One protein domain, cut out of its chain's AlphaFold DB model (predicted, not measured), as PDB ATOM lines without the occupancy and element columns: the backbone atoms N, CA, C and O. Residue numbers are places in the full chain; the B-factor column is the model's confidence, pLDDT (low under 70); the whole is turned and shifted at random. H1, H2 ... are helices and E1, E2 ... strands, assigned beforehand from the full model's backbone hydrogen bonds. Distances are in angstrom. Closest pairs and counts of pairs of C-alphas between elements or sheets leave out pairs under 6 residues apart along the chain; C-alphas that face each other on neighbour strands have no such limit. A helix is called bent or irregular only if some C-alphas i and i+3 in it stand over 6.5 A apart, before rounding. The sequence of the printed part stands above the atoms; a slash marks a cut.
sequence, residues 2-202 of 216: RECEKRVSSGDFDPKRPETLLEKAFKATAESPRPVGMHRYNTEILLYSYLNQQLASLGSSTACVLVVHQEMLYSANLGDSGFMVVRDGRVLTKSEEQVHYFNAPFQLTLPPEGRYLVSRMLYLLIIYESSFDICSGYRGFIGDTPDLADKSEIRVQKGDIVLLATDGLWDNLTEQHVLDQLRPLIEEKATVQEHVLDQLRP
ATOM      1  N   ARG A   2     178.604 151.333 143.234       74.56
ATOM      2  CA  ARG A   2     179.557 152.407 143.639       74.56
ATOM      3  C   ARG A   2     179.942 153.380 142.522       74.56
ATOM      4  O   ARG A   2     180.273 154.529 142.780       74.56
ATOM      5  N   GLU A   3     179.947 152.909 141.282       83.12
ATOM      6  CA  GLU A   3     180.300 153.739 140.137       83.12
ATOM      7  C   GLU A   3     179.180 154.705 139.724       83.12
ATOM      8  O   GLU A   3     179.472 155.846 139.372       83.12
ATOM      9  N   CYS A   4     177.910 154.303 139.859       79.06
ATOM     10  CA  CYS A   4     176.777 155.210 139.673       79.06
ATOM     11  C   CYS A   4     176.804 156.323 140.728       79.06
ATOM     12  O   CYS A   4     176.719 157.498 140.387       79.06
ATOM     13  N   GLU A   5     177.008 155.962 141.999       78.12
ATOM     14  CA  GLU A   5     177.068 156.909 143.122       78.12
ATOM     15  C   GLU A   5     178.169 157.964 142.942       78.12
ATOM     16  O   GLU A   5     177.924 159.158 143.118       78.12
ATOM     17  N   LYS A   6     179.375 157.549 142.532       81.88
ATOM     18  CA  LYS A   6     180.469 158.484 142.227       81.88
ATOM     19  C   LYS A   6     180.092 159.461 141.122       81.88
ATOM     20  O   LYS A   6     180.360 160.650 141.256       81.88
ATOM     21  N   ARG A   7     179.486 158.969 140.037       83.38
ATOM     22  CA  ARG A   7     179.106 159.799 138.886       83.38
ATOM     23  C   ARG A   7     178.048 160.814 139.270       83.38
ATOM     24  O   ARG A   7     178.246 161.997 139.013       83.38
ATOM     25  N   VAL A   8     177.025 160.375 140.000       81.69
ATOM     26  CA  VAL A   8     175.993 161.244 140.573       81.69
ATOM     27  C   VAL A   8     176.618 162.308 141.476       81.69
ATOM     28  O   VAL A   8     176.370 163.493 141.282       81.69
ATOM     29  N   SER A   9     177.509 161.907 142.385       81.69
ATOM     30  CA  SER A   9     178.196 162.826 143.307       81.69
ATOM     31  C   SER A   9     179.114 163.824 142.595       81.69
ATOM     32  O   SER A   9     179.283 164.950 143.053       81.69
ATOM     33  N   SER A  10     179.715 163.423 141.474       84.56
ATOM     34  CA  SER A  10     180.582 164.277 140.653       84.56
ATOM     35  C   SER A  10     179.829 165.150 139.643       84.56
ATOM     36  O   SER A  10     180.452 165.972 138.977       84.56
ATOM     37  N   GLY A  11     178.511 164.967 139.498       81.38
ATOM     38  CA  GLY A  11     177.709 165.612 138.457       81.38
ATOM     39  C   GLY A  11     177.948 165.072 137.038       81.38
ATOM     40  O   GLY A  11     177.449 165.651 136.080       81.38
ATOM     41  N   ASP A  12     178.680 163.964 136.878       86.44
ATOM     42  CA  ASP A  12     178.936 163.305 135.587       86.44
ATOM     43  C   ASP A  12     177.797 162.346 135.196       86.44
ATOM     44  O   ASP A  12     177.987 161.149 134.956       86.44
ATOM     45  N   PHE A  13     176.574 162.867 135.135       87.69
ATOM     46  CA  PHE A  13     175.433 162.143 134.580       87.69
ATOM     47  C   PHE A  13     174.374 163.108 134.046       87.69
ATOM     48  O   PHE A  13     174.270 164.244 134.503       87.69
ATOM     49  N   ASP A  14     173.595 162.646 133.072       90.00
ATOM     50  CA  ASP A  14     172.414 163.359 132.593       90.00
ATOM     51  C   ASP A  14     171.180 162.800 133.322       90.00
ATOM     52  O   ASP A  14     170.855 161.622 133.140       90.00
ATOM     53  N   PRO A  15     170.483 163.605 134.147       85.94
ATOM     54  CA  PRO A  15     169.329 163.136 134.903       85.94
ATOM     55  C   PRO A  15     168.166 162.640 134.041       85.94
ATOM     56  O   PRO A  15     167.349 161.862 134.522       85.94
ATOM     57  N   LYS A  16     168.085 163.081 132.780       90.31
ATOM     58  CA  LYS A  16     167.038 162.669 131.836       90.31
ATOM     59  C   LYS A  16     167.395 161.391 131.081       90.31
ATOM     60  O   LYS A  16     166.599 160.912 130.283       90.31
ATOM     61  N   ARG A  17     168.610 160.874 131.290       91.75
ATOM     62  CA  ARG A  17     169.168 159.734 130.560       91.75
ATOM     63  C   ARG A  17     169.808 158.708 131.500       91.75
ATOM     64  O   ARG A  17     171.031 158.502 131.453       91.75
ATOM     65  N   PRO A  18     169.020 158.069 132.384       88.69
ATOM     66  CA  PRO A  18     169.516 157.078 133.342       88.69
ATOM     67  C   PRO A  18     170.224 155.883 132.682       88.69
ATOM     68  O   PRO A  18     171.129 155.302 133.282       88.69
ATOM     69  N   GLU A  19     169.910 155.558 131.426       92.06
ATOM     70  CA  GLU A  19     170.590 154.512 130.658       92.06
ATOM     71  C   GLU A  19     172.074 154.836 130.434       92.06
ATOM     72  O   GLU A  19     172.922 153.946 130.448       92.06
ATOM     73  N   THR A  20     172.422 156.120 130.306       91.19
ATOM     74  CA  THR A  20     173.824 156.540 130.153       91.19
ATOM     75  C   THR A  20     174.603 156.423 131.459       91.19
ATOM     76  O   THR A  20     175.802 156.139 131.439       91.19
ATOM     77  N   LEU A  21     173.934 156.614 132.602       88.31
ATOM     78  CA  LEU A  21     174.524 156.374 133.916       88.31
ATOM     79  C   LEU A  21     174.826 154.882 134.087       88.31
ATOM     80  O   LEU A  21     175.934 154.532 134.499       88.31
ATOM     81  N   LEU A  22     173.875 154.024 133.704       86.31
ATOM     82  CA  LEU A  22     174.048 152.574 133.694       86.31
ATOM     83  C   LEU A  22     175.207 152.153 132.781       86.31
ATOM     84  O   LEU A  22     176.099 151.425 133.211       86.31
ATOM     85  N   GLU A  23     175.249 152.672 131.551       89.69
ATOM     86  CA  GLU A  23     176.294 152.370 130.571       89.69
ATOM     87  C   GLU A  23     177.689 152.755 131.068       89.69
ATOM     88  O   GLU A  23     178.617 151.940 131.053       89.69
ATOM     89  N   LYS A  24     177.846 153.994 131.540       88.50
ATOM     90  CA  LYS A  24     179.118 154.492 132.073       88.50
ATOM     91  C   LYS A  24     179.569 153.686 133.290       88.50
ATOM     92  O   LYS A  24     180.759 153.398 133.425       88.50
ATOM     93  N   ALA A  25     178.639 153.321 134.171       85.94
ATOM     94  CA  ALA A  25     178.940 152.521 135.350       85.94
ATOM     95  C   ALA A  25     179.357 151.090 134.993       85.94
ATOM     96  O   ALA A  25     180.312 150.568 135.574       85.94
ATOM     97  N   PHE A  26     178.686 150.478 134.017       85.00
ATOM     98  CA  PHE A  26     179.035 149.156 133.515       85.00
ATOM     99  C   PHE A  26     180.434 149.149 132.890       85.00
ATOM    100  O   PHE A  26     181.281 148.364 133.316       85.00
ATOM    101  N   LYS A  27     180.727 150.084 131.975       85.06
ATOM    102  CA  LYS A  27     182.047 150.203 131.329       85.06
ATOM    103  C   LYS A  27     183.177 150.391 132.336       85.06
ATOM    104  O   LYS A  27     184.159 149.661 132.297       85.06
ATOM    105  N   ALA A  28     183.019 151.295 133.299       82.44
ATOM    106  CA  ALA A  28     184.046 151.520 134.316       82.44
ATOM    107  C   ALA A  28     184.235 150.316 135.264       82.44
ATOM    108  O   ALA A  28     185.333 150.111 135.791       82.44
ATOM    109  N   THR A  29     183.197 149.497 135.461       77.12
ATOM    110  CA  THR A  29     183.317 148.221 136.185       77.12
ATOM    111  C   THR A  29     184.057 147.181 135.338       77.12
ATOM    112  O   THR A  29     184.937 146.504 135.863       77.12
ATOM    113  N   ALA A  30     183.770 147.113 134.034       72.44
ATOM    114  CA  ALA A  30     184.432 146.221 133.080       72.44
ATOM    115  C   ALA A  30     185.922 146.553 132.870       72.44
ATOM    116  O   ALA A  30     186.746 145.661 132.715       72.44
ATOM    117  N   GLU A  31     186.284 147.837 132.888       69.38
ATOM    118  CA  GLU A  31     187.642 148.324 132.607       69.38
ATOM    119  C   GLU A  31     188.590 148.279 133.823       69.38
ATOM    120  O   GLU A  31     189.767 148.624 133.703       69.38
ATOM    121  N   SER A  32     188.122 147.871 135.008       55.91
ATOM    122  CA  SER A  32     188.895 147.982 136.251       55.91
ATOM    123  C   SER A  32     189.716 146.729 136.606       55.91
ATOM    124  O   SER A  32     189.242 145.872 137.349       55.91
ATOM    125  N   PRO A  33     191.038 146.730 136.361       53.91
ATOM    126  CA  PRO A  33     192.001 146.330 137.373       53.91
ATOM    127  C   PRO A  33     192.548 147.598 138.022       53.91
ATOM    128  O   PRO A  33     193.223 148.395 137.371       53.91
ATOM    129  N   ARG A  34     192.344 147.786 139.331       50.84
ATOM    130  CA  ARG A  34     193.227 148.729 140.039       50.84
ATOM    131  C   ARG A  34     194.615 148.085 140.045       50.84
ATOM    132  O   ARG A  34     194.707 146.946 140.502       50.84
ATOM    133  N   PRO A  35     195.680 148.746 139.568       51.31
ATOM    134  CA  PRO A  35     197.018 148.211 139.751       51.31
ATOM    135  C   PRO A  35     197.268 148.066 141.254       51.31
ATOM    136  O   PRO A  35     197.185 149.040 142.005       51.31
ATOM    137  N   VAL A  36     197.540 146.841 141.707       54.94
ATOM    138  CA  VAL A  36     198.059 146.618 143.058       54.94
ATOM    139  C   VAL A  36     199.398 147.348 143.107       54.94
ATOM    140  O   VAL A  36     200.264 147.086 142.271       54.94
ATOM    141  N   GLY A  37     199.543 148.320 144.012       49.81
ATOM    142  CA  GLY A  37     200.740 149.156 144.085       49.81
ATOM    143  C   GLY A  37     202.012 148.305 144.045       49.81
ATOM    144  O   GLY A  37     202.195 147.415 144.875       49.81
ATOM    145  N   MET A  38     202.889 148.578 143.072       50.47
ATOM    146  CA  MET A  38     204.167 147.888 142.836       50.47
ATOM    147  C   MET A  38     205.212 148.274 143.898       50.47
ATOM    148  O   MET A  38     206.302 148.754 143.599       50.47
ATOM    149  N   HIS A  39     204.898 148.103 145.176       50.31
ATOM    150  CA  HIS A  39     205.844 148.370 146.249       50.31
ATOM    151  C   HIS A  39     205.998 147.125 147.124       50.31
ATOM    152  O   HIS A  39     205.254 146.908 148.070       50.31
ATOM    153  N   ARG A  40     207.036 146.339 146.798       51.91
ATOM    154  CA  ARG A  40     207.687 145.333 147.665       51.91
ATOM    155  C   ARG A  40     206.904 144.056 148.016       51.91
ATOM    156  O   ARG A  40     207.179 143.460 149.051       51.91
ATOM    157  N   TYR A  41     205.999 143.588 147.162       52.06
ATOM    158  CA  TYR A  41     205.367 142.272 147.337       52.06
ATOM    159  C   TYR A  41     205.972 141.227 146.391       52.06
ATOM    160  O   TYR A  41     206.340 141.551 145.261       52.06
ATOM    161  N   ASN A  42     206.059 139.972 146.845       56.56
ATOM    162  CA  ASN A  42     206.432 138.834 146.001       56.56
ATOM    163  C   ASN A  42     205.467 138.733 144.809       56.56
ATOM    164  O   ASN A  42     204.256 138.911 144.971       56.56
ATOM    165  N   THR A  43     205.988 138.408 143.626       59.28
ATOM    166  CA  THR A  43     205.232 138.355 142.363       59.28
ATOM    167  C   THR A  43     204.001 137.445 142.444       59.28
ATOM    168  O   THR A  43     202.968 137.754 141.860       59.28
ATOM    169  N   GLU A  44     204.073 136.366 143.229       57.62
ATOM    170  CA  GLU A  44     202.962 135.432 143.465       57.62
ATOM    171  C   GLU A  44     201.804 136.052 144.258       57.62
ATOM    172  O   GLU A  44     200.643 135.829 143.928       57.62
ATOM    173  N   ILE A  45     202.101 136.876 145.270       64.56
ATOM    174  CA  ILE A  45     201.079 137.558 146.081       64.56
ATOM    175  C   ILE A  45     200.387 138.634 145.244       64.56
ATOM    176  O   ILE A  45     199.169 138.788 145.318       64.56
ATOM    177  N   LEU A  46     201.150 139.349 144.412       62.34
ATOM    178  CA  LEU A  46     200.598 140.323 143.471       62.34
ATOM    179  C   LEU A  46     199.692 139.647 142.444       62.34
ATOM    180  O   LEU A  46     198.589 140.133 142.208       62.34
ATOM    181  N   LEU A  47     200.115 138.508 141.890       60.78
ATOM    182  CA  LEU A  47     199.303 137.727 140.962       60.78
ATOM    183  C   LEU A  47     198.025 137.214 141.636       60.78
ATOM    184  O   LEU A  47     196.944 137.375 141.082       60.78
ATOM    185  N   TYR A  48     198.118 136.664 142.848       61.34
ATOM    186  CA  TYR A  48     196.958 136.173 143.592       61.34
ATOM    187  C   TYR A  48     195.975 137.299 143.949       61.34
ATOM    188  O   TYR A  48     194.770 137.159 143.753       61.34
ATOM    189  N   SER A  49     196.480 138.445 144.417       61.28
ATOM    190  CA  SER A  49     195.668 139.635 144.702       61.28
ATOM    191  C   SER A  49     194.997 140.175 143.443       61.28
ATOM    192  O   SER A  49     193.819 140.521 143.478       61.28
ATOM    193  N   TYR A  50     195.733 140.241 142.334       63.94
ATOM    194  CA  TYR A  50     195.217 140.687 141.047       63.94
ATOM    195  C   TYR A  50     194.114 139.747 140.541       63.94
ATOM    196  O   TYR A  50     193.033 140.207 140.185       63.94
ATOM    197  N   LEU A  51     194.339 138.430 140.592       61.94
ATOM    198  CA  LEU A  51     193.351 137.422 140.201       61.94
ATOM    199  C   LEU A  51     192.099 137.470 141.081       61.94
ATOM    200  O   LEU A  51     190.994 137.420 140.554       61.94
ATOM    201  N   ASN A  52     192.242 137.609 142.401       62.81
ATOM    202  CA  ASN A  52     191.092 137.743 143.299       62.81
ATOM    203  C   ASN A  52     190.302 139.025 143.043       62.81
ATOM    204  O   ASN A  52     189.079 139.010 143.128       62.81
ATOM    205  N   GLN A  53     190.978 140.123 142.708       63.78
ATOM    206  CA  GLN A  53     190.304 141.363 142.349       63.78
ATOM    207  C   GLN A  53     189.526 141.227 141.033       63.78
ATOM    208  O   GLN A  53     188.406 141.715 140.959       63.78
ATOM    209  N   GLN A  54     190.085 140.529 140.039       61.16
ATOM    210  CA  GLN A  54     189.398 140.222 138.779       61.16
ATOM    211  C   GLN A  54     188.205 139.281 138.982       61.16
ATOM    212  O   GLN A  54     187.127 139.513 138.445       61.16
ATOM    213  N   LEU A  55     188.375 138.242 139.805       60.25
ATOM    214  CA  LEU A  55     187.308 137.308 140.168       60.25
ATOM    215  C   LEU A  55     186.175 137.997 140.942       60.25
ATOM    216  O   LEU A  55     185.027 137.593 140.802       60.25
ATOM    217  N   ALA A  56     186.475 139.036 141.728       60.66
ATOM    218  CA  ALA A  56     185.476 139.794 142.482       60.66
ATOM    219  C   ALA A  56     184.545 140.643 141.598       60.66
ATOM    220  O   ALA A  56     183.467 141.020 142.051       60.66
ATOM    221  N   SER A  57     184.951 140.963 140.368       64.00
ATOM    222  CA  SER A  57     184.125 141.674 139.383       64.00
ATOM    223  C   SER A  57     183.397 140.745 138.412       64.00
ATOM    224  O   SER A  57     182.663 141.236 137.561       64.00
ATOM    225  N   LEU A  58     183.579 139.426 138.519       71.94
ATOM    226  CA  LEU A  58     182.837 138.478 137.693       71.94
ATOM    227  C   LEU A  58     181.423 138.289 138.219       71.94
ATOM    228  O   LEU A  58     181.199 138.153 139.421       71.94
ATOM    229  N   GLY A  59     180.487 138.197 137.288       77.44
ATOM    230  CA  GLY A  59     179.093 137.940 137.589       77.44
ATOM    231  C   GLY A  59     178.184 138.587 136.565       77.44
ATOM    232  O   GLY A  59     178.635 139.162 135.570       77.44
ATOM    233  N   SER A  60     176.897 138.487 136.841       81.31
ATOM    234  CA  SER A  60     175.868 139.197 136.113       81.31
ATOM    235  C   SER A  60     174.874 139.815 137.081       81.31
ATOM    236  O   SER A  60     174.791 139.418 138.245       81.31
ATOM    237  N   SER A  61     174.170 140.838 136.613       85.56
ATOM    238  CA  SER A  61     173.133 141.508 137.386       85.56
ATOM    239  C   SER A  61     172.086 142.086 136.452       85.56
ATOM    240  O   SER A  61     172.418 142.601 135.379       85.56
ATOM    241  N   THR A  62     170.835 142.059 136.894       90.19
ATOM    242  CA  THR A  62     169.828 143.018 136.434       90.19
ATOM    243  C   THR A  62     170.214 144.420 136.910       90.19
ATOM    244  O   THR A  62     171.113 144.586 137.744       90.19
ATOM    245  N   ALA A  63     169.571 145.451 136.372       89.94
ATOM    246  CA  ALA A  63     169.774 146.812 136.842       89.94
ATOM    247  C   ALA A  63     168.533 147.674 136.615       89.94
ATOM    248  O   ALA A  63     168.122 147.879 135.480       89.94
ATOM    249  N   CYS A  64     167.992 148.251 137.684       88.62
ATOM    250  CA  CYS A  64     166.900 149.220 137.613       88.62
ATOM    251  C   CYS A  64     167.377 150.561 138.166       88.62
ATOM    252  O   CYS A  64     167.650 150.670 139.359       88.62
ATOM    253  N   VAL A  65     167.510 151.567 137.298       88.50
ATOM    254  CA  VAL A  65     167.962 152.922 137.638       88.50
ATOM    255  C   VAL A  65     166.778 153.870 137.562       88.50
ATOM    256  O   VAL A  65     166.204 154.041 136.487       88.50
ATOM    257  N   LEU A  66     166.469 154.553 138.663       87.56
ATOM    258  CA  LEU A  66     165.515 155.661 138.668       87.56
ATOM    259  C   LEU A  66     166.208 156.980 138.985       87.56
ATOM    260  O   LEU A  66     167.044 157.061 139.886       87.56
ATOM    261  N   VAL A  67     165.822 158.024 138.259       86.75
ATOM    262  CA  VAL A  67     166.260 159.394 138.506       86.75
ATOM    263  C   VAL A  67     165.045 160.303 138.542       86.75
ATOM    264  O   VAL A  67     164.324 160.436 137.557       86.75
ATOM    265  N   VAL A  68     164.844 160.979 139.671       86.12
ATOM    266  CA  VAL A  68     163.863 162.059 139.769       86.12
ATOM    267  C   VAL A  68     164.561 163.379 139.471       86.12
ATOM    268  O   VAL A  68     165.510 163.769 140.152       86.12
ATOM    269  N   HIS A  69     164.087 164.082 138.449       85.50
ATOM    270  CA  HIS A  69     164.564 165.405 138.085       85.50
ATOM    271  C   HIS A  69     163.373 166.317 137.798       85.50
ATOM    272  O   HIS A  69     162.601 166.075 136.871       85.50
ATOM    273  N   GLN A  70     163.245 167.387 138.588       87.25
ATOM    274  CA  GLN A  70     162.061 168.251 138.596       87.25
ATOM    275  C   GLN A  70     160.804 167.434 138.959       87.25
ATOM    276  O   GLN A  70     160.804 166.752 139.977       87.25
ATOM    277  N   GLU A  71     159.749 167.491 138.145       89.25
ATOM    278  CA  GLU A  71     158.507 166.721 138.331       89.25
ATOM    279  C   GLU A  71     158.473 165.446 137.476       89.25
ATOM    280  O   GLU A  71     157.409 164.886 137.224       89.25
ATOM    281  N   MET A  72     159.626 164.997 136.982       89.06
ATOM    282  CA  MET A  72     159.735 163.835 136.107       89.06
ATOM    283  C   MET A  72     160.604 162.762 136.758       89.06
ATOM    284  O   MET A  72     161.686 163.045 137.277       89.06
ATOM    285  N   LEU A  73     160.124 161.525 136.710       89.69
ATOM    286  CA  LEU A  73     160.872 160.319 137.023       89.69
ATOM    287  C   LEU A  73     161.284 159.668 135.707       89.69
ATOM    288  O   LEU A  73     160.429 159.317 134.895       89.69
ATOM    289  N   TYR A  74     162.589 159.529 135.521       91.38
ATOM    290  CA  TYR A  74     163.217 158.855 134.395       91.38
ATOM    291  C   TYR A  74     163.694 157.480 134.855       91.38
ATOM    292  O   TYR A  74     164.358 157.380 135.892       91.38
ATOM    293  N   SER A  75     163.388 156.432 134.094       92.81
ATOM    294  CA  SER A  75     163.832 155.070 134.393       92.81
ATOM    295  C   SER A  75     164.712 154.486 133.294       92.81
ATOM    296  O   SER A  75     164.514 154.763 132.113       92.81
ATOM    297  N   ALA A  76     165.642 153.625 133.693       93.44
ATOM    298  CA  ALA A  76     166.278 152.640 132.828       93.44
ATOM    299  C   ALA A  76     166.278 151.292 133.559       93.44
ATOM    300  O   ALA A  76     166.979 151.144 134.560       93.44
ATOM    301  N   ASN A  77     165.476 150.338 133.085       93.75
ATOM    302  CA  ASN A  77     165.357 149.002 133.664       93.75
ATOM    303  C   ASN A  77     165.911 147.949 132.704       93.75
ATOM    304  O   ASN A  77     165.481 147.890 131.559       93.75
ATOM    305  N   LEU A  78     166.852 147.132 133.165       92.62
ATOM    306  CA  LEU A  78     167.403 145.993 132.443       92.62
ATOM    307  C   LEU A  78     167.181 144.716 133.262       92.62
ATOM    308  O   LEU A  78     167.831 144.527 134.294       92.62
ATOM    309  N   GLY A  79     166.286 143.853 132.788       93.81
ATOM    310  CA  GLY A  79     165.948 142.574 133.422       93.81
ATOM    311  C   GLY A  79     164.539 142.521 134.012       93.81
ATOM    312  O   GLY A  79     163.641 143.238 133.577       93.81
ATOM    313  N   ASP A  80     164.347 141.649 134.998       91.25
ATOM    314  CA  ASP A  80     163.083 141.377 135.708       91.25
ATOM    315  C   ASP A  80     163.022 142.011 137.113       91.25
ATOM    316  O   ASP A  80     162.052 141.870 137.857       91.25
ATOM    317  N   SER A  81     164.048 142.782 137.473       89.31
ATOM    318  CA  SER A  81     163.897 143.817 138.494       89.31
ATOM    319  C   SER A  81     163.020 144.943 137.959       89.31
ATOM    320  O   SER A  81     162.685 144.983 136.775       89.31
ATOM    321  N   GLY A  82     162.615 145.869 138.822       90.06
ATOM    322  CA  GLY A  82     161.667 146.866 138.366       90.06
ATOM    323  C   GLY A  82     161.247 147.877 139.402       90.06
ATOM    324  O   GLY A  82     161.786 147.953 140.512       90.06
ATOM    325  N   PHE A  83     160.266 148.673 139.008       89.31
ATOM    326  CA  PHE A  83     159.677 149.690 139.851       89.31
ATOM    327  C   PHE A  83     158.168 149.811 139.643       89.31
ATOM    328  O   PHE A  83     157.615 149.419 138.618       89.31
ATOM    329  N   MET A  84     157.507 150.395 140.635       90.81
ATOM    330  CA  MET A  84     156.088 150.715 140.627       90.81
ATOM    331  C   MET A  84     155.885 152.108 141.218       90.81
ATOM    332  O   MET A  84     156.440 152.426 142.271       90.81
ATOM    333  N   VAL A  85     155.077 152.939 140.562       91.38
ATOM    334  CA  VAL A  85     154.670 154.250 141.087       91.38
ATOM    335  C   VAL A  85     153.222 154.159 141.542       91.38
ATOM    336  O   VAL A  85     152.339 153.825 140.755       91.38
ATOM    337  N   VAL A  86     152.976 154.479 142.809       87.75
ATOM    338  CA  VAL A  86     151.653 154.473 143.433       87.75
ATOM    339  C   VAL A  86     151.256 155.894 143.811       87.75
ATOM    340  O   VAL A  86     152.012 156.611 144.468       87.75
ATOM    341  N   ARG A  87     150.038 156.281 143.427       89.69
ATOM    342  CA  ARG A  87     149.418 157.572 143.735       89.69
ATOM    343  C   ARG A  87     148.015 157.338 144.271       89.69
ATOM    344  O   ARG A  87     147.225 156.645 143.635       89.69
ATOM    345  N   ASP A  88     147.719 157.889 145.446       87.56
ATOM    346  CA  ASP A  88     146.399 157.806 146.089       87.56
ATOM    347  C   ASP A  88     145.843 156.368 146.161       87.56
ATOM    348  O   ASP A  88     144.674 156.102 145.880       87.56
ATOM    349  N   GLY A  89     146.722 155.409 146.482       86.94
ATOM    350  CA  GLY A  89     146.384 153.985 146.575       86.94
ATOM    351  C   GLY A  89     146.134 153.280 145.242       86.94
ATOM    352  O   GLY A  89     145.567 152.190 145.232       86.94
ATOM    353  N   ARG A  90     146.549 153.873 144.119       92.06
ATOM    354  CA  ARG A  90     146.442 153.284 142.780       92.06
ATOM    355  C   ARG A  90     147.808 153.187 142.121       92.06
ATOM    356  O   ARG A  90     148.614 154.109 142.232       92.06
ATOM    357  N   VAL A  91     148.042 152.098 141.398       93.19
ATOM    358  CA  VAL A  91     149.227 151.960 140.546       93.19
ATOM    359  C   VAL A  91     149.084 152.910 139.359       93.19
ATOM    360  O   VAL A  91     148.150 152.795 138.569       93.19
ATOM    361  N   LEU A  92     149.990 153.880 139.262       93.69
ATOM    362  CA  LEU A  92     150.104 154.780 138.118       93.69
ATOM    363  C   LEU A  92     150.874 154.105 136.981       93.69
ATOM    364  O   LEU A  92     150.518 154.251 135.816       93.69
ATOM    365  N   THR A  93     151.942 153.386 137.331       94.62
ATOM    366  CA  THR A  93     152.766 152.630 136.388       94.62
ATOM    367  C   THR A  93     153.541 151.531 137.115       94.62
ATOM    368  O   THR A  93     153.840 151.659 138.307       94.62
ATOM    369  N   LYS A  94     153.874 150.471 136.385       93.88
ATOM    370  CA  LYS A  94     154.799 149.407 136.771       93.88
ATOM    371  C   LYS A  94     155.729 149.183 135.576       93.88
ATOM    372  O   LYS A  94     155.266 149.249 134.440       93.88
ATOM    373  N   SER A  95     157.018 148.971 135.822       93.62
ATOM    374  CA  SER A  95     157.976 148.623 134.768       93.62
ATOM    375  C   SER A  95     157.631 147.292 134.108       93.62
ATOM    376  O   SER A  95     157.195 146.362 134.788       93.62
ATOM    377  N   GLU A  96     157.924 147.187 132.816       92.69
ATOM    378  CA  GLU A  96     157.867 145.926 132.081       92.69
ATOM    379  C   GLU A  96     159.104 145.070 132.399       92.69
ATOM    380  O   GLU A  96     160.231 145.572 132.476       92.69
ATOM    381  N   GLU A  97     158.889 143.771 132.592       91.88
ATOM    382  CA  GLU A  97     159.958 142.795 132.812       91.88
ATOM    383  C   GLU A  97     160.607 142.413 131.476       91.88
ATOM    384  O   GLU A  97     159.929 142.163 130.476       91.88
ATOM    385  N   GLN A  98     161.937 142.332 131.451       93.06
ATOM    386  CA  GLN A  98     162.701 141.943 130.270       93.06
ATOM    387  C   GLN A  98     163.330 140.564 130.467       93.06
ATOM    388  O   GLN A  98     164.268 140.395 131.251       93.06
ATOM    389  N   VAL A  99     162.851 139.581 129.702       90.44
ATOM    390  CA  VAL A  99     163.331 138.193 129.745       90.44
ATOM    391  C   VAL A  99     163.615 137.651 128.348       90.44
ATOM    392  O   VAL A  99     162.892 137.936 127.393       90.44
ATOM    393  N   HIS A 100     164.659 136.835 128.219       83.12
ATOM    394  CA  HIS A 100     164.941 136.073 126.995       83.12
ATOM    395  C   HIS A 100     163.984 134.881 126.866       83.12
ATOM    396  O   HIS A 100     163.491 134.563 125.785       83.12
ATOM    397  N   TYR A 101     163.740 134.212 127.992       85.62
ATOM    398  CA  TYR A 101     162.804 133.107 128.192       85.62
ATOM    399  C   TYR A 101     162.535 132.955 129.701       85.62
ATOM    400  O   TYR A 101     163.044 133.734 130.504       85.62
ATOM    401  N   PHE A 102     161.730 131.965 130.098       84.56
ATOM    402  CA  PHE A 102     161.351 131.751 131.500       84.56
ATOM    403  C   PHE A 102     162.571 131.696 132.442       84.56
ATOM    404  O   PHE A 102     163.470 130.879 132.231       84.56
ATOM    405  N   ASN A 103     162.575 132.547 133.476       80.69
ATOM    406  CA  ASN A 103     163.657 132.715 134.459       80.69
ATOM    407  C   ASN A 103     165.042 133.012 133.853       80.69
ATOM    408  O   ASN A 103     166.070 132.599 134.394       80.69
ATOM    409  N   ALA A 104     165.085 133.709 132.717       85.88
ATOM    410  CA  ALA A 104     166.319 134.204 132.117       85.88
ATOM    411  C   ALA A 104     166.195 135.701 131.807       85.88
ATOM    412  O   ALA A 104     165.924 136.064 130.654       85.88
ATOM    413  N   PRO A 105     166.371 136.575 132.817       90.06
ATOM    414  CA  PRO A 105     166.285 138.009 132.614       90.06
ATOM    415  C   PRO A 105     167.415 138.543 131.748       90.06
ATOM    416  O   PRO A 105     168.513 137.970 131.671       90.06
ATOM    417  N   PHE A 106     167.132 139.689 131.137       89.19
ATOM    418  CA  PHE A 106     168.165 140.537 130.567       89.19
ATOM    419  C   PHE A 106     169.124 140.972 131.676       89.19
ATOM    420  O   PHE A 106     168.702 141.303 132.785       89.19
ATOM    421  N   GLN A 107     170.424 140.947 131.403       84.31
ATOM    422  CA  GLN A 107     171.429 141.143 132.444       84.31
ATOM    423  C   GLN A 107     172.738 141.706 131.899       84.31
ATOM    424  O   GLN A 107     173.221 141.312 130.841       84.31
ATOM    425  N   LEU A 108     173.361 142.590 132.672       84.56
ATOM    426  CA  LEU A 108     174.731 143.022 132.433       84.56
ATOM    427  C   LEU A 108     175.682 141.935 132.923       84.56
ATOM    428  O   LEU A 108     175.643 141.588 134.102       84.56
ATOM    429  N   THR A 109     176.564 141.443 132.054       81.19
ATOM    430  CA  THR A 109     177.462 140.323 132.379       81.19
ATOM    431  C   THR A 109     178.922 140.698 132.189       81.19
ATOM    432  O   THR A 109     179.325 141.185 131.133       81.19
ATOM    433  N   LEU A 110     179.734 140.406 133.204       76.25
ATOM    434  CA  LEU A 110     181.191 140.405 133.133       76.25
ATOM    435  C   LEU A 110     181.666 138.948 133.117       76.25
ATOM    436  O   LEU A 110     181.822 138.337 134.183       76.25
ATOM    437  N   PRO A 111     181.841 138.349 131.922       68.69
ATOM    438  CA  PRO A 111     182.284 136.969 131.823       68.69
ATOM    439  C   PRO A 111     183.754 136.859 132.250       68.69
ATOM    440  O   PRO A 111     184.522 137.811 132.085       68.69
ATOM    441  N   PRO A 112     184.195 135.695 132.758       63.84
ATOM    442  CA  PRO A 112     185.616 135.440 132.946       63.84
ATOM    443  C   PRO A 112     186.337 135.610 131.607       63.84
ATOM    444  O   PRO A 112     186.072 134.870 130.660       63.84
ATOM    445  N   GLU A 113     187.260 136.571 131.506       59.53
ATOM    446  CA  GLU A 113     188.080 136.673 130.302       59.53
ATOM    447  C   GLU A 113     188.873 135.369 130.132       59.53
ATOM    448  O   GLU A 113     189.562 134.914 131.052       59.53
ATOM    449  N   GLY A 114     188.830 134.787 128.928       47.81
ATOM    450  CA  GLY A 114     189.503 133.525 128.582       47.81
ATOM    451  C   GLY A 114     191.016 133.489 128.794       47.81
ATOM    452  O   GLY A 114     191.643 132.453 128.596       47.81
ATOM    453  N   ARG A 115     191.617 134.598 129.229       45.69
ATOM    454  CA  ARG A 115     193.032 134.702 129.590       45.69
ATOM    455  C   ARG A 115     193.328 134.268 131.030       45.69
ATOM    456  O   ARG A 115     194.472 133.939 131.319       45.69
ATOM    457  N   TYR A 116     192.335 134.211 131.924       45.28
ATOM    458  CA  TYR A 116     192.555 133.914 133.354       45.28
ATOM    459  C   TYR A 116     192.256 132.475 133.763       45.28
ATOM    460  O   TYR A 116     192.660 132.026 134.839       45.28
ATOM    461  N   LEU A 117     191.633 131.703 132.876       46.16
ATOM    462  CA  LEU A 117     191.481 130.270 133.081       46.16
ATOM    463  C   LEU A 117     192.813 129.516 132.928       46.16
ATOM    464  O   LEU A 117     192.939 128.408 133.429       46.16
ATOM    465  N   VAL A 118     193.877 130.125 132.402       46.69
ATOM    466  CA  VAL A 118     195.184 129.449 132.327       46.69
ATOM    467  C   VAL A 118     195.775 129.148 133.718       46.69
ATOM    468  O   VAL A 118     196.499 128.175 133.855       46.69
ATOM    469  N   SER A 119     195.439 129.884 134.787       45.38
ATOM    470  CA  SER A 119     196.009 129.592 136.122       45.38
ATOM    471  C   SER A 119     195.170 128.654 136.992       45.38
ATOM    472  O   SER A 119     195.735 127.918 137.795       45.38
ATOM    473  N   ARG A 120     193.838 128.632 136.844       43.44
ATOM    474  CA  ARG A 120     192.958 127.759 137.653       43.44
ATOM    475  C   ARG A 120     192.392 126.579 136.858       43.44
ATOM    476  O   ARG A 120     192.167 125.513 137.423       43.44
ATOM    477  N   MET A 121     192.241 126.742 135.548       46.94
ATOM    478  CA  MET A 121     191.838 125.686 134.620       46.94
ATOM    479  C   MET A 121     193.037 124.833 134.195       46.94
ATOM    480  O   MET A 121     192.814 123.674 133.920       46.94
ATOM    481  N   LEU A 122     194.298 125.292 134.259       46.88
ATOM    482  CA  LEU A 122     195.452 124.380 134.112       46.88
ATOM    483  C   LEU A 122     195.569 123.405 135.299       46.88
ATOM    484  O   LEU A 122     195.897 122.242 135.099       46.88
ATOM    485  N   TYR A 123     195.214 123.829 136.519       48.06
ATOM    486  CA  TYR A 123     195.195 122.934 137.687       48.06
ATOM    487  C   TYR A 123     194.055 121.900 137.621       48.06
ATOM    488  O   TYR A 123     194.219 120.777 138.086       48.06
ATOM    489  N   LEU A 124     192.913 122.254 137.017       41.34
ATOM    490  CA  LEU A 124     191.771 121.350 136.814       41.34
ATOM    491  C   LEU A 124     191.856 120.518 135.515       41.34
ATOM    492  O   LEU A 124     191.401 119.377 135.517       41.34
ATOM    493  N   LEU A 125     192.473 121.022 134.434       42.94
ATOM    494  CA  LEU A 125     192.649 120.289 133.168       42.94
ATOM    495  C   LEU A 125     193.694 119.175 133.256       42.94
ATOM    496  O   LEU A 125     193.555 118.194 132.539       42.94
ATOM    497  N   ILE A 126     194.702 119.266 134.134       44.44
ATOM    498  CA  ILE A 126     195.660 118.157 134.341       44.44
ATOM    499  C   ILE A 126     194.946 116.886 134.853       44.44
ATOM    500  O   ILE A 126     195.475 115.786 134.726       44.44
ATOM    501  N   ILE A 127     193.733 117.016 135.404       42.44
ATOM    502  CA  ILE A 127     192.981 115.916 136.022       42.44
ATOM    503  C   ILE A 127     191.854 115.376 135.129       42.44
ATOM    504  O   ILE A 127     191.382 114.266 135.359       42.44
ATOM    505  N   TYR A 128     191.410 116.132 134.121       45.09
ATOM    506  CA  TYR A 128     190.293 115.751 133.255       45.09
ATOM    507  C   TYR A 128     190.647 116.011 131.789       45.09
ATOM    508  O   TYR A 128     190.460 117.101 131.253       45.09
ATOM    509  N   GLU A 129     191.163 114.968 131.145       43.25
ATOM    510  CA  GLU A 129     191.377 114.874 129.700       43.25
ATOM    511  C   GLU A 129     190.047 115.050 128.949       43.25
ATOM    512  O   GLU A 129     189.258 114.115 128.816       43.25
ATOM    513  N   SER A 130     189.778 116.254 128.445       40.59
ATOM    514  CA  SER A 130     188.936 116.443 127.261       40.59
ATOM    515  C   SER A 130     189.213 117.800 126.615       40.59
ATOM    516  O   SER A 130     189.364 118.824 127.279       40.59
ATOM    517  N   SER A 131     189.345 117.766 125.295       43.91
ATOM    518  CA  SER A 131     189.796 118.827 124.401       43.91
ATOM    519  C   SER A 131     188.998 120.129 124.564       43.91
ATOM    520  O   SER A 131     187.835 120.196 124.173       43.91
ATOM    521  N   PHE A 132     189.628 121.177 125.105       44.09
ATOM    522  CA  PHE A 132     189.050 122.520 125.226       44.09
ATOM    523  C   PHE A 132     189.730 123.465 124.224       44.09
ATOM    524  O   PHE A 132     190.912 123.780 124.362       44.09
ATOM    525  N   ASP A 133     188.996 123.880 123.190       37.66
ATOM    526  CA  ASP A 133     189.486 124.777 122.138       37.66
ATOM    527  C   ASP A 133     189.325 126.248 122.570       37.66
ATOM    528  O   ASP A 133     188.219 126.771 122.697       37.66
ATOM    529  N   ILE A 134     190.453 126.905 122.844       40.56
ATOM    530  CA  ILE A 134     190.559 128.235 123.476       40.56
ATOM    531  C   ILE A 134     190.275 129.389 122.490       40.56
ATOM    532  O   ILE A 134     190.093 130.534 122.906       40.56
ATOM    533  N   CYS A 135     190.197 129.120 121.182       35.12
ATOM    534  CA  CYS A 135     190.136 130.165 120.152       35.12
ATOM    535  C   CYS A 135     188.719 130.580 119.720       35.12
ATOM    536  O   CYS A 135     188.572 131.542 118.965       35.12
ATOM    537  N   SER A 136     187.670 129.918 120.213       40.09
ATOM    538  CA  SER A 136     186.280 130.340 120.001       40.09
ATOM    539  C   SER A 136     185.755 130.981 121.281       40.09
ATOM    540  O   SER A 136     185.432 130.271 122.227       40.09
ATOM    541  N   GLY A 137     185.696 132.318 121.330       39.78
ATOM    542  CA  GLY A 137     185.181 133.069 122.482       39.78
ATOM    543  C   GLY A 137     183.903 132.450 123.058       39.78
ATOM    544  O   GLY A 137     183.037 132.021 122.299       39.78
ATOM    545  N   TYR A 138     183.836 132.359 124.390       47.16
ATOM    546  CA  TYR A 138     182.825 131.637 125.173       47.16
ATOM    547  C   TYR A 138     181.389 131.795 124.637       47.16
ATOM    548  O   TYR A 138     180.649 132.687 125.047       47.16
ATOM    549  N   ARG A 139     180.964 130.887 123.750       45.31
ATOM    550  CA  ARG A 139     179.555 130.677 123.401       45.31
ATOM    551  C   ARG A 139     178.890 129.992 124.595       45.31
ATOM    552  O   ARG A 139     178.988 128.775 124.719       45.31
ATOM    553  N   GLY A 140     178.268 130.756 125.492       53.84
ATOM    554  CA  GLY A 140     177.551 130.166 126.632       53.84
ATOM    555  C   GLY A 140     177.071 131.109 127.736       53.84
ATOM    556  O   GLY A 140     176.370 130.639 128.624       53.84
ATOM    557  N   PHE A 141     177.410 132.401 127.704       63.38
ATOM    558  CA  PHE A 141     176.916 133.370 128.689       63.38
ATOM    559  C   PHE A 141     175.882 134.304 128.060       63.38
ATOM    560  O   PHE A 141     176.102 134.812 126.960       63.38
ATOM    561  N   ILE A 142     174.775 134.528 128.770       71.00
ATOM    562  CA  ILE A 142     173.818 135.595 128.461       71.00
ATOM    563  C   ILE A 142     174.423 136.897 128.984       71.00
ATOM    564  O   ILE A 142     174.882 136.954 130.126       71.00
ATOM    565  N   GLY A 143     174.481 137.913 128.135       79.44
ATOM    566  CA  GLY A 143     174.998 139.229 128.479       79.44
ATOM    567  C   GLY A 143     174.426 140.259 127.523       79.44
ATOM    568  O   GLY A 143     174.629 140.167 126.314       79.44
ATOM    569  N   ASP A 144     173.715 141.218 128.091       87.75
ATOM    570  CA  ASP A 144     172.985 142.258 127.390       87.75
ATOM    571  C   ASP A 144     173.701 143.598 127.532       87.75
ATOM    572  O   ASP A 144     174.534 143.810 128.421       87.75
ATOM    573  N   THR A 145     173.397 144.515 126.620       85.62
ATOM    574  CA  THR A 145     174.003 145.840 126.605       85.62
ATOM    575  C   THR A 145     173.083 146.873 127.269       85.62
ATOM    576  O   THR A 145     171.860 146.777 127.158       85.62
ATOM    577  N   PRO A 146     173.638 147.890 127.958       86.19
ATOM    578  CA  PRO A 146     172.850 148.920 128.644       86.19
ATOM    579  C   PRO A 146     171.823 149.657 127.765       86.19
ATOM    580  O   PRO A 146     170.836 150.171 128.282       86.19
ATOM    581  N   ASP A 147     172.033 149.729 126.448       88.56
ATOM    582  CA  ASP A 147     171.108 150.356 125.496       88.56
ATOM    583  C   ASP A 147     169.793 149.586 125.304       88.56
ATOM    584  O   ASP A 147     168.810 150.190 124.863       88.56
ATOM    585  N   LEU A 148     169.760 148.303 125.685       90.94
ATOM    586  CA  LEU A 148     168.559 147.465 125.691       90.94
ATOM    587  C   LEU A 148     167.648 147.726 126.898       90.94
ATOM    588  O   LEU A 148     166.546 147.185 126.938       90.94
ATOM    589  N   ALA A 149     168.077 148.549 127.861       92.94
ATOM    590  CA  ALA A 149     167.254 148.898 129.010       92.94
ATOM    591  C   ALA A 149     165.931 149.547 128.566       92.94
ATOM    592  O   ALA A 149     165.918 150.469 127.736       92.94
ATOM    593  N   ASP A 150     164.828 149.083 129.150       95.62
ATOM    594  CA  ASP A 150     163.525 149.716 129.013       95.62
ATOM    595  C   ASP A 150     163.548 151.101 129.664       95.62
ATOM    596  O   ASP A 150     164.043 151.286 130.782       95.62
ATOM    597  N   LYS A 151     163.042 152.094 128.932       95.06
ATOM    598  CA  LYS A 151     163.123 153.508 129.301       95.06
ATOM    599  C   LYS A 151     161.729 154.071 129.421       95.06
ATOM    600  O   LYS A 151     160.951 154.010 128.472       95.06
ATOM    601  N   SER A 152     161.451 154.701 130.554       93.81
ATOM    602  CA  SER A 152     160.172 155.355 130.781       93.81
ATOM    603  C   SER A 152     160.352 156.725 131.420       93.81
ATOM    604  O   SER A 152     161.351 157.008 132.088       93.81
ATOM    605  N   GLU A 153     159.360 157.578 131.187       95.25
ATOM    606  CA  GLU A 153     159.275 158.911 131.764       95.25
ATOM    607  C   GLU A 153     157.879 159.099 132.345       95.25
ATOM    608  O   GLU A 153     156.879 159.040 131.626       95.25
ATOM    609  N   ILE A 154     157.797 159.331 133.653       93.56
ATOM    610  CA  ILE A 154     156.524 159.498 134.353       93.56
ATOM    611  C   ILE A 154     156.539 160.811 135.114       93.56
ATOM    612  O   ILE A 154     157.482 161.116 135.843       93.56
ATOM    613  N   ARG A 155     155.456 161.582 134.990       93.12
ATOM    614  CA  ARG A 155     155.278 162.772 135.818       93.12
ATOM    615  C   ARG A 155     154.942 162.363 137.249       93.12
ATOM    616  O   ARG A 155     153.887 161.773 137.503       93.12
ATOM    617  N   VAL A 156     155.816 162.727 138.173       87.06
ATOM    618  CA  VAL A 156     155.666 162.473 139.605       87.06
ATOM    619  C   VAL A 156     155.269 163.744 140.336       87.06
ATOM    620  O   VAL A 156     155.600 164.855 139.927       87.06
ATOM    621  N   GLN A 157     154.546 163.577 141.434       85.19
ATOM    622  CA  GLN A 157     154.137 164.669 142.305       85.19
ATOM    623  C   GLN A 157     154.414 164.323 143.765       85.19
ATOM    624  O   GLN A 157     154.542 163.159 144.152       85.19
ATOM    625  N   LYS A 158     154.480 165.354 144.611       79.44
ATOM    626  CA  LYS A 158     154.613 165.164 146.055       79.44
ATOM    627  C   LYS A 158     153.458 164.301 146.569       79.44
ATOM    628  O   LYS A 158     152.298 164.645 146.383       79.44
ATOM    629  N   GLY A 159     153.792 163.225 147.273       78.69
ATOM    630  CA  GLY A 159     152.814 162.267 147.792       78.69
ATOM    631  C   GLY A 159     152.960 160.888 147.167       78.69
ATOM    632  O   GLY A 159     152.772 159.908 147.887       78.69
ATOM    633  N   ASP A 160     153.423 160.819 145.916       83.56
ATOM    634  CA  ASP A 160     153.680 159.555 145.227       83.56
ATOM    635  C   ASP A 160     154.619 158.650 146.035       83.56
ATOM    636  O   ASP A 160     155.493 159.103 146.788       83.56
ATOM    637  N   ILE A 161     154.403 157.347 145.898       85.50
ATOM    638  CA  ILE A 161     155.266 156.302 146.439       85.50
ATOM    639  C   ILE A 161     155.915 155.612 145.248       85.50
ATOM    640  O   ILE A 161     155.223 155.074 144.389       85.50
ATOM    641  N   VAL A 162     157.242 155.634 145.204       86.25
ATOM    642  CA  VAL A 162     158.028 154.903 144.211       86.25
ATOM    643  C   VAL A 162     158.612 153.686 144.912       86.25
ATOM    644  O   VAL A 162     159.413 153.822 145.834       86.25
ATOM    645  N   LEU A 163     158.176 152.500 144.504       86.12
ATOM    646  CA  LEU A 163     158.682 151.227 144.995       86.12
ATOM    647  C   LEU A 163     159.656 150.667 143.964       86.12
ATOM    648  O   LEU A 163     159.277 150.507 142.811       86.12
ATOM    649  N   LEU A 164     160.876 150.339 144.379       85.75
ATOM    650  CA  LEU A 164     161.796 149.532 143.585       85.75
ATOM    651  C   LEU A 164     161.978 148.191 144.273       85.75
ATOM    652  O   LEU A 164     162.122 148.141 145.496       85.75
ATOM    653  N   ALA A 165     162.021 147.123 143.490       83.56
ATOM    654  CA  ALA A 165     162.340 145.802 144.000       83.56
ATOM    655  C   ALA A 165     162.899 144.902 142.898       83.56
ATOM    656  O   ALA A 165     162.843 145.228 141.707       83.56
ATOM    657  N   THR A 166     163.438 143.764 143.316       84.44
ATOM    658  CA  THR A 166     163.841 142.677 142.424       84.44
ATOM    659  C   THR A 166     162.688 141.688 142.225       84.44
ATOM    660  O   THR A 166     161.673 141.746 142.928       84.44
ATOM    661  N   ASP A 167     162.878 140.761 141.290       84.38
ATOM    662  CA  ASP A 167     162.066 139.556 141.054       84.38
ATOM    663  C   ASP A 167     161.574 138.864 142.342       84.38
ATOM    664  O   ASP A 167     160.405 138.512 142.460       84.38
ATOM    665  N   GLY A 168     162.406 138.785 143.384       83.44
ATOM    666  CA  GLY A 168     162.044 138.205 144.676       83.44
ATOM    667  C   GLY A 168     160.800 138.823 145.331       83.44
ATOM    668  O   GLY A 168     160.114 138.135 146.087       83.44
ATOM    669  N   LEU A 169     160.467 140.085 145.044       85.69
ATOM    670  CA  LEU A 169     159.179 140.674 145.428       85.69
ATOM    671  C   LEU A 169     158.107 140.416 144.362       85.69
ATOM    672  O   LEU A 169     157.000 139.989 144.702       85.69
ATOM    673  N   TRP A 170     158.427 140.708 143.100       84.56
ATOM    674  CA  TRP A 170     157.471 140.735 141.990       84.56
ATOM    675  C   TRP A 170     156.891 139.358 141.651       84.56
ATOM    676  O   TRP A 170     155.708 139.273 141.330       84.56
ATOM    677  N   ASP A 171     157.666 138.291 141.843       84.12
ATOM    678  CA  ASP A 171     157.235 136.903 141.645       84.12
ATOM    679  C   ASP A 171     156.273 136.420 142.736       84.12
ATOM    680  O   ASP A 171     155.476 135.503 142.526       84.12
ATOM    681  N   ASN A 172     156.357 137.016 143.930       84.75
ATOM    682  CA  ASN A 172     155.697 136.503 145.130       84.75
ATOM    683  C   ASN A 172     154.469 137.318 145.550       84.75
ATOM    684  O   ASN A 172     153.605 136.796 146.262       84.75
ATOM    685  N   LEU A 173     154.366 138.584 145.138       81.31
ATOM    686  CA  LEU A 173     153.268 139.472 145.513       81.31
ATOM    687  C   LEU A 173     152.558 140.051 144.291       81.31
ATOM    688  O   LEU A 173     153.166 140.625 143.395       81.31
ATOM    689  N   THR A 174     151.227 139.979 144.315       88.50
ATOM    690  CA  THR A 174     150.385 140.700 143.360       88.50
ATOM    691  C   THR A 174     150.395 142.196 143.670       88.50
ATOM    692  O   THR A 174     150.650 142.608 144.805       88.50
ATOM    693  N   GLU A 175     150.031 143.019 142.685       89.88
ATOM    694  CA  GLU A 175     149.901 144.470 142.877       89.88
ATOM    695  C   GLU A 175     148.974 144.813 144.048       89.88
ATOM    696  O   GLU A 175     149.279 145.699 144.841       89.88
ATOM    697  N   GLN A 176     147.879 144.066 144.215       89.06
ATOM    698  CA  GLN A 176     146.945 144.295 145.314       89.06
ATOM    699  C   GLN A 176     147.583 144.021 146.679       89.06
ATOM    700  O   GLN A 176     147.384 144.807 147.602       89.06
ATOM    701  N   HIS A 177     148.382 142.955 146.809       88.38
ATOM    702  CA  HIS A 177     149.106 142.690 148.052       88.38
ATOM    703  C   HIS A 177     150.104 143.806 148.365       88.38
ATOM    704  O   HIS A 177     150.182 144.242 149.512       88.38
ATOM    705  N   VAL A 178     150.826 144.309 147.357       83.50
ATOM    706  CA  VAL A 178     151.734 145.454 147.519       83.50
ATOM    707  C   VAL A 178     150.963 146.691 147.980       83.50
ATOM    708  O   VAL A 178     151.340 147.312 148.972       83.50
ATOM    709  N   LEU A 179     149.851 147.025 147.321       85.50
ATOM    710  CA  LEU A 179     149.006 148.156 147.704       85.50
ATOM    711  C   LEU A 179     148.485 148.020 149.136       85.50
ATOM    712  O   LEU A 179     148.514 148.997 149.880       85.50
ATOM    713  N   ASP A 180     148.066 146.823 149.544       85.81
ATOM    714  CA  ASP A 180     147.590 146.552 150.900       85.81
ATOM    715  C   ASP A 180     148.682 146.779 151.953       85.81
ATOM    716  O   ASP A 180     148.395 147.351 153.005       85.81
ATOM    717  N   GLN A 181     149.937 146.420 151.656       83.69
ATOM    718  CA  GLN A 181     151.079 146.728 152.528       83.69
ATOM    719  C   GLN A 181     151.413 148.226 152.566       83.69
ATOM    720  O   GLN A 181     151.891 148.723 153.584       83.69
ATOM    721  N   LEU A 182     151.149 148.963 151.483       81.19
ATOM    722  CA  LEU A 182     151.387 150.407 151.410       81.19
ATOM    723  C   LEU A 182     150.261 151.246 152.034       81.19
ATOM    724  O   LEU A 182     150.480 152.432 152.290       81.19
ATOM    725  N   ARG A 183     149.080 150.670 152.312       82.31
ATOM    726  CA  ARG A 183     147.918 151.396 152.871       82.31
ATOM    727  C   ARG A 183     148.253 152.259 154.090       82.31
ATOM    728  O   ARG A 183     147.886 153.431 154.053       82.31
ATOM    729  N   PRO A 184     148.984 151.778 155.117       80.56
ATOM    730  CA  PRO A 184     149.282 152.604 156.287       80.56
ATOM    731  C   PRO A 184     150.075 153.865 155.926       80.56
ATOM    732  O   PRO A 184     149.793 154.936 156.448       80.56
ATOM    733  N   LEU A 185     151.016 153.762 154.980       74.81
ATOM    734  CA  LEU A 185     151.813 154.901 154.511       74.81
ATOM    735  C   LEU A 185     150.973 155.893 153.699       74.81
ATOM    736  O   LEU A 185     151.211 157.100 153.753       74.81
ATOM    737  N   ILE A 186     150.001 155.391 152.934       76.00
ATOM    738  CA  ILE A 186     149.061 156.215 152.166       76.00
ATOM    739  C   ILE A 186     148.140 156.986 153.123       76.00
ATOM    740  O   ILE A 186     147.962 158.194 152.969       76.00
ATOM    741  N   GLU A 187     147.600 156.311 154.138       74.75
ATOM    742  CA  GLU A 187     146.701 156.889 155.145       74.75
ATOM    743  C   GLU A 187     147.425 157.878 156.076       74.75
ATOM    744  O   GLU A 187     146.913 158.965 156.366       74.75
ATOM    745  N   GLU A 188     148.657 157.566 156.488       69.81
ATOM    746  CA  GLU A 188     149.499 158.468 157.278       69.81
ATOM    747  C   GLU A 188     149.847 159.735 156.485       69.81
ATOM    748  O   GLU A 188     149.693 160.850 156.989       69.81
ATOM    749  N   LYS A 189     150.237 159.593 155.209       62.56
ATOM    750  CA  LYS A 189     150.511 160.742 154.332       62.56
ATOM    751  C   LYS A 189     149.282 161.618 154.121       62.56
ATOM    752  O   LYS A 189     149.443 162.835 154.137       62.56
ATOM    753  N   ALA A 190     148.090 161.041 153.957       59.88
ATOM    754  CA  ALA A 190     146.853 161.813 153.833       59.88
ATOM    755  C   ALA A 190     146.610 162.682 155.081       59.88
ATOM    756  O   ALA A 190     146.291 163.864 154.972       59.88
ATOM    757  N   THR A 191     146.881 162.125 156.264       54.25
ATOM    758  CA  THR A 191     146.679 162.805 157.552       54.25
ATOM    759  C   THR A 191     147.721 163.907 157.805       54.25
ATOM    760  O   THR A 191     147.393 164.991 158.291       54.25
ATOM    761  N   VAL A 192     148.990 163.668 157.449       50.66
ATOM    762  CA  VAL A 192     150.092 164.636 157.627       50.66
ATOM    763  C   VAL A 192     150.055 165.744 156.567       50.66
ATOM    764  O   VAL A 192     150.372 166.898 156.871       50.66
ATOM    765  N   GLN A 193     149.657 165.432 155.329       51.16
ATOM    766  CA  GLN A 193     149.538 166.426 154.260       51.16
ATOM    767  C   GLN A 193     148.462 167.470 154.572       51.16
ATOM    768  O   GLN A 193     148.754 168.651 154.409       51.16
ATOM    769  N   GLU A 194     147.285 167.094 155.083       51.72
ATOM    770  CA  GLU A 194     146.233 168.072 155.419       51.72
ATOM    771  C   GLU A 194     146.677 169.088 156.485       51.72
ATOM    772  O   GLU A 194     146.446 170.284 156.326       51.72
ATOM    773  N   HIS A 195     147.376 168.652 157.537       47.78
ATOM    774  CA  HIS A 195     147.743 169.536 158.653       47.78
ATOM    775  C   HIS A 195     148.939 170.458 158.346       47.78
ATOM    776  O   HIS A 195     149.037 171.565 158.877       47.78
ATOM    777  N   VAL A 196     149.864 170.011 157.486       45.66
ATOM    778  CA  VAL A 196     151.118 170.723 157.175       45.66
ATOM    779  C   VAL A 196     151.008 171.575 155.898       45.66
ATOM    780  O   VAL A 196     151.655 172.623 155.803       45.66
ATOM    781  N   LEU A 197     150.176 171.189 154.918       43.81
ATOM    782  CA  LEU A 197     149.999 171.947 153.666       43.81
ATOM    783  C   LEU A 197     149.266 173.282 153.853       43.81
ATOM    784  O   LEU A 197     149.507 174.201 153.070       43.81
ATOM    785  N   ASP A 198     148.435 173.436 154.886       52.00
ATOM    786  CA  ASP A 198     147.794 174.724 155.197       52.00
ATOM    787  C   ASP A 198     148.763 175.748 155.798       52.00
ATOM    788  O   ASP A 198     148.583 176.951 155.617       52.00
ATOM    789  N   GLN A 199     149.839 175.290 156.443       48.44
ATOM    790  CA  GLN A 199     150.820 176.169 157.083       48.44
ATOM    791  C   GLN A 199     152.024 176.498 156.190       48.44
ATOM    792  O   GLN A 199     152.621 177.564 156.340       48.44
ATOM    793  N   LEU A 200     152.390 175.618 155.249       38.84
ATOM    794  CA  LEU A 200     153.623 175.749 154.453       38.84
ATOM    795  C   LEU A 200     153.404 176.097 152.971       38.84
ATOM    796  O   LEU A 200     154.381 176.222 152.231       38.84
ATOM    797  N   ARG A 201     152.154 176.309 152.532       44.19
ATOM    798  CA  ARG A 201     151.799 176.634 151.135       44.19
ATOM    799  C   ARG A 201     152.637 177.760 150.490       44.19
ATOM    800  O   ARG A 201     153.032 177.567 149.348       44.19
ATOM    801  N   PRO A 202     152.987 178.873 151.172       40.41
ATOM    802  CA  PRO A 202     153.795 179.933 150.559       40.41
ATOM    803  C   PRO A 202     155.321 179.694 150.584       40.41
ATOM    804  O   PRO A 202     156.063 180.537 150.097       40.41
TER     805      PRO A 202
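AT A GLANCE: This is residues 2 to 202 of the 216 residues of the protein "Protein phosphatase" of Strongylus vulgaris (UniProt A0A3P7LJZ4). Two small three-stranded sheets, E2 E3 E8 and E5 E4 E9, form a sandwich, with H2 packing by its residues 18 to 22 on the face of E2 and E3 turned away from the other sheet, and H1 crossing H2. Beyond the short pair E1 and E7, a loose extension with H3, H4 and much of two long links runs off at one end, where residues 39 to 45 and 120 to 133 stick out, while at the opposite end H6 starts beside E5 E4 E9 and sticks out with residues 194 to 200. The printed part has 201 residues, with six named helices and nine named strands in the order H1 H2 H3 E1 E2 E3 E4 E5 E6 E7 H4 E8 E9 H5 H6. The three sheets are antiparallel, and the class is mixed, helices and strands. The whole is loose and elongated, with a radius of gyration of the C-alphas of 22.8 A and spans of 74 by 43 by 27 A.

IN THESE COORDINATES: In the first sheet, E2 is residues 63 to 69, 19.3 A long, E3 is residues 72 to 78, 19.8 A, and E8 is residues 150 to 155, 16.9 A. C-alpha 63 is at (169.774, 146.812, 136.842). In the second, E5 is residues 90 to 94, 11.0 A, E4 is residues 82 to 87, 17.1 A, and E9 is residues 161 to 165, 12.9 A. E1 is residues 59 to 61, E7 residues 108 to 110 and E6 residues 99 to 101. H1 is residues 2 to 10, 12.3 A, beginning at C-alpha 2 at (179.557, 152.407, 143.639). H2 is residues 18 to 30, 18.5 A, H3 residues 43 to 56, 19.8 A, H4 residues 117 to 125, 10.0 A, and H5 residues 167 to 170. H6, residues 175 to 200, measures 33.6 A and ends at C-alpha 200 at (153.623, 175.749, 154.453).

HOW THE PARTS SIT: The sheets E2 E3 E8 and E5 E4 E9 make a sandwich, two sheets face to face, with facing parts 10.4 A centre to centre, best planes 17 degrees apart and strands at 26 degrees. E2 and E3 are a hairpin, with N 65 and O 76 2.8 A apart, within hydrogen-bond range. Between E3 and E8, N 73 and O 154 are 2.8 A apart. E4 and E5 are a hairpin, with N 92 and O 85 at 2.8 A, and between E4 and E9, N 84 and O 163 are at 2.8 A. H2 is on the sheet E2 E3 E8 at a height over the sheet of 10.4 A, and the C-alphas of Glu 19 and Ala 76 are its closest with E3, 5.2 A. H1 and H2 touch, closest at the C-alphas of Glu 3 and Ala 25, 5.1 A, at a steep tilt of 57 degrees, opposite ways. E1 runs on into E2 at 45 degrees and is antiparallel to E7, with N 108 and O 61 at 2.9 A. E6 pairs with no named strand. H5 only grazes the sheet E5 E4 E9. H6 stands at that sheet's level, has a kink of 48 degrees near residue 182, and is irregular, with C-alphas 181 and 184 7.2 A apart. H3 and H4 are apart. In H1, H2 and H3 every O i to N i+4 pair is within hydrogen-bond range, in H4 3 of 5 and in H6 17 of 22, while H5 is too short for such a pair.

THE WHOLE: The C-alphas of Glu 129 and Gln 199 are the two farthest apart, 78.4 A. The printed part has no cut. The links H2 to H3, 12 residues, and H4 to E8, 24 residues, are long. The mean pLDDT of the printed part is 73.8, and residues 31 to 57, 111 to 141 and 188 to 202 are under 70.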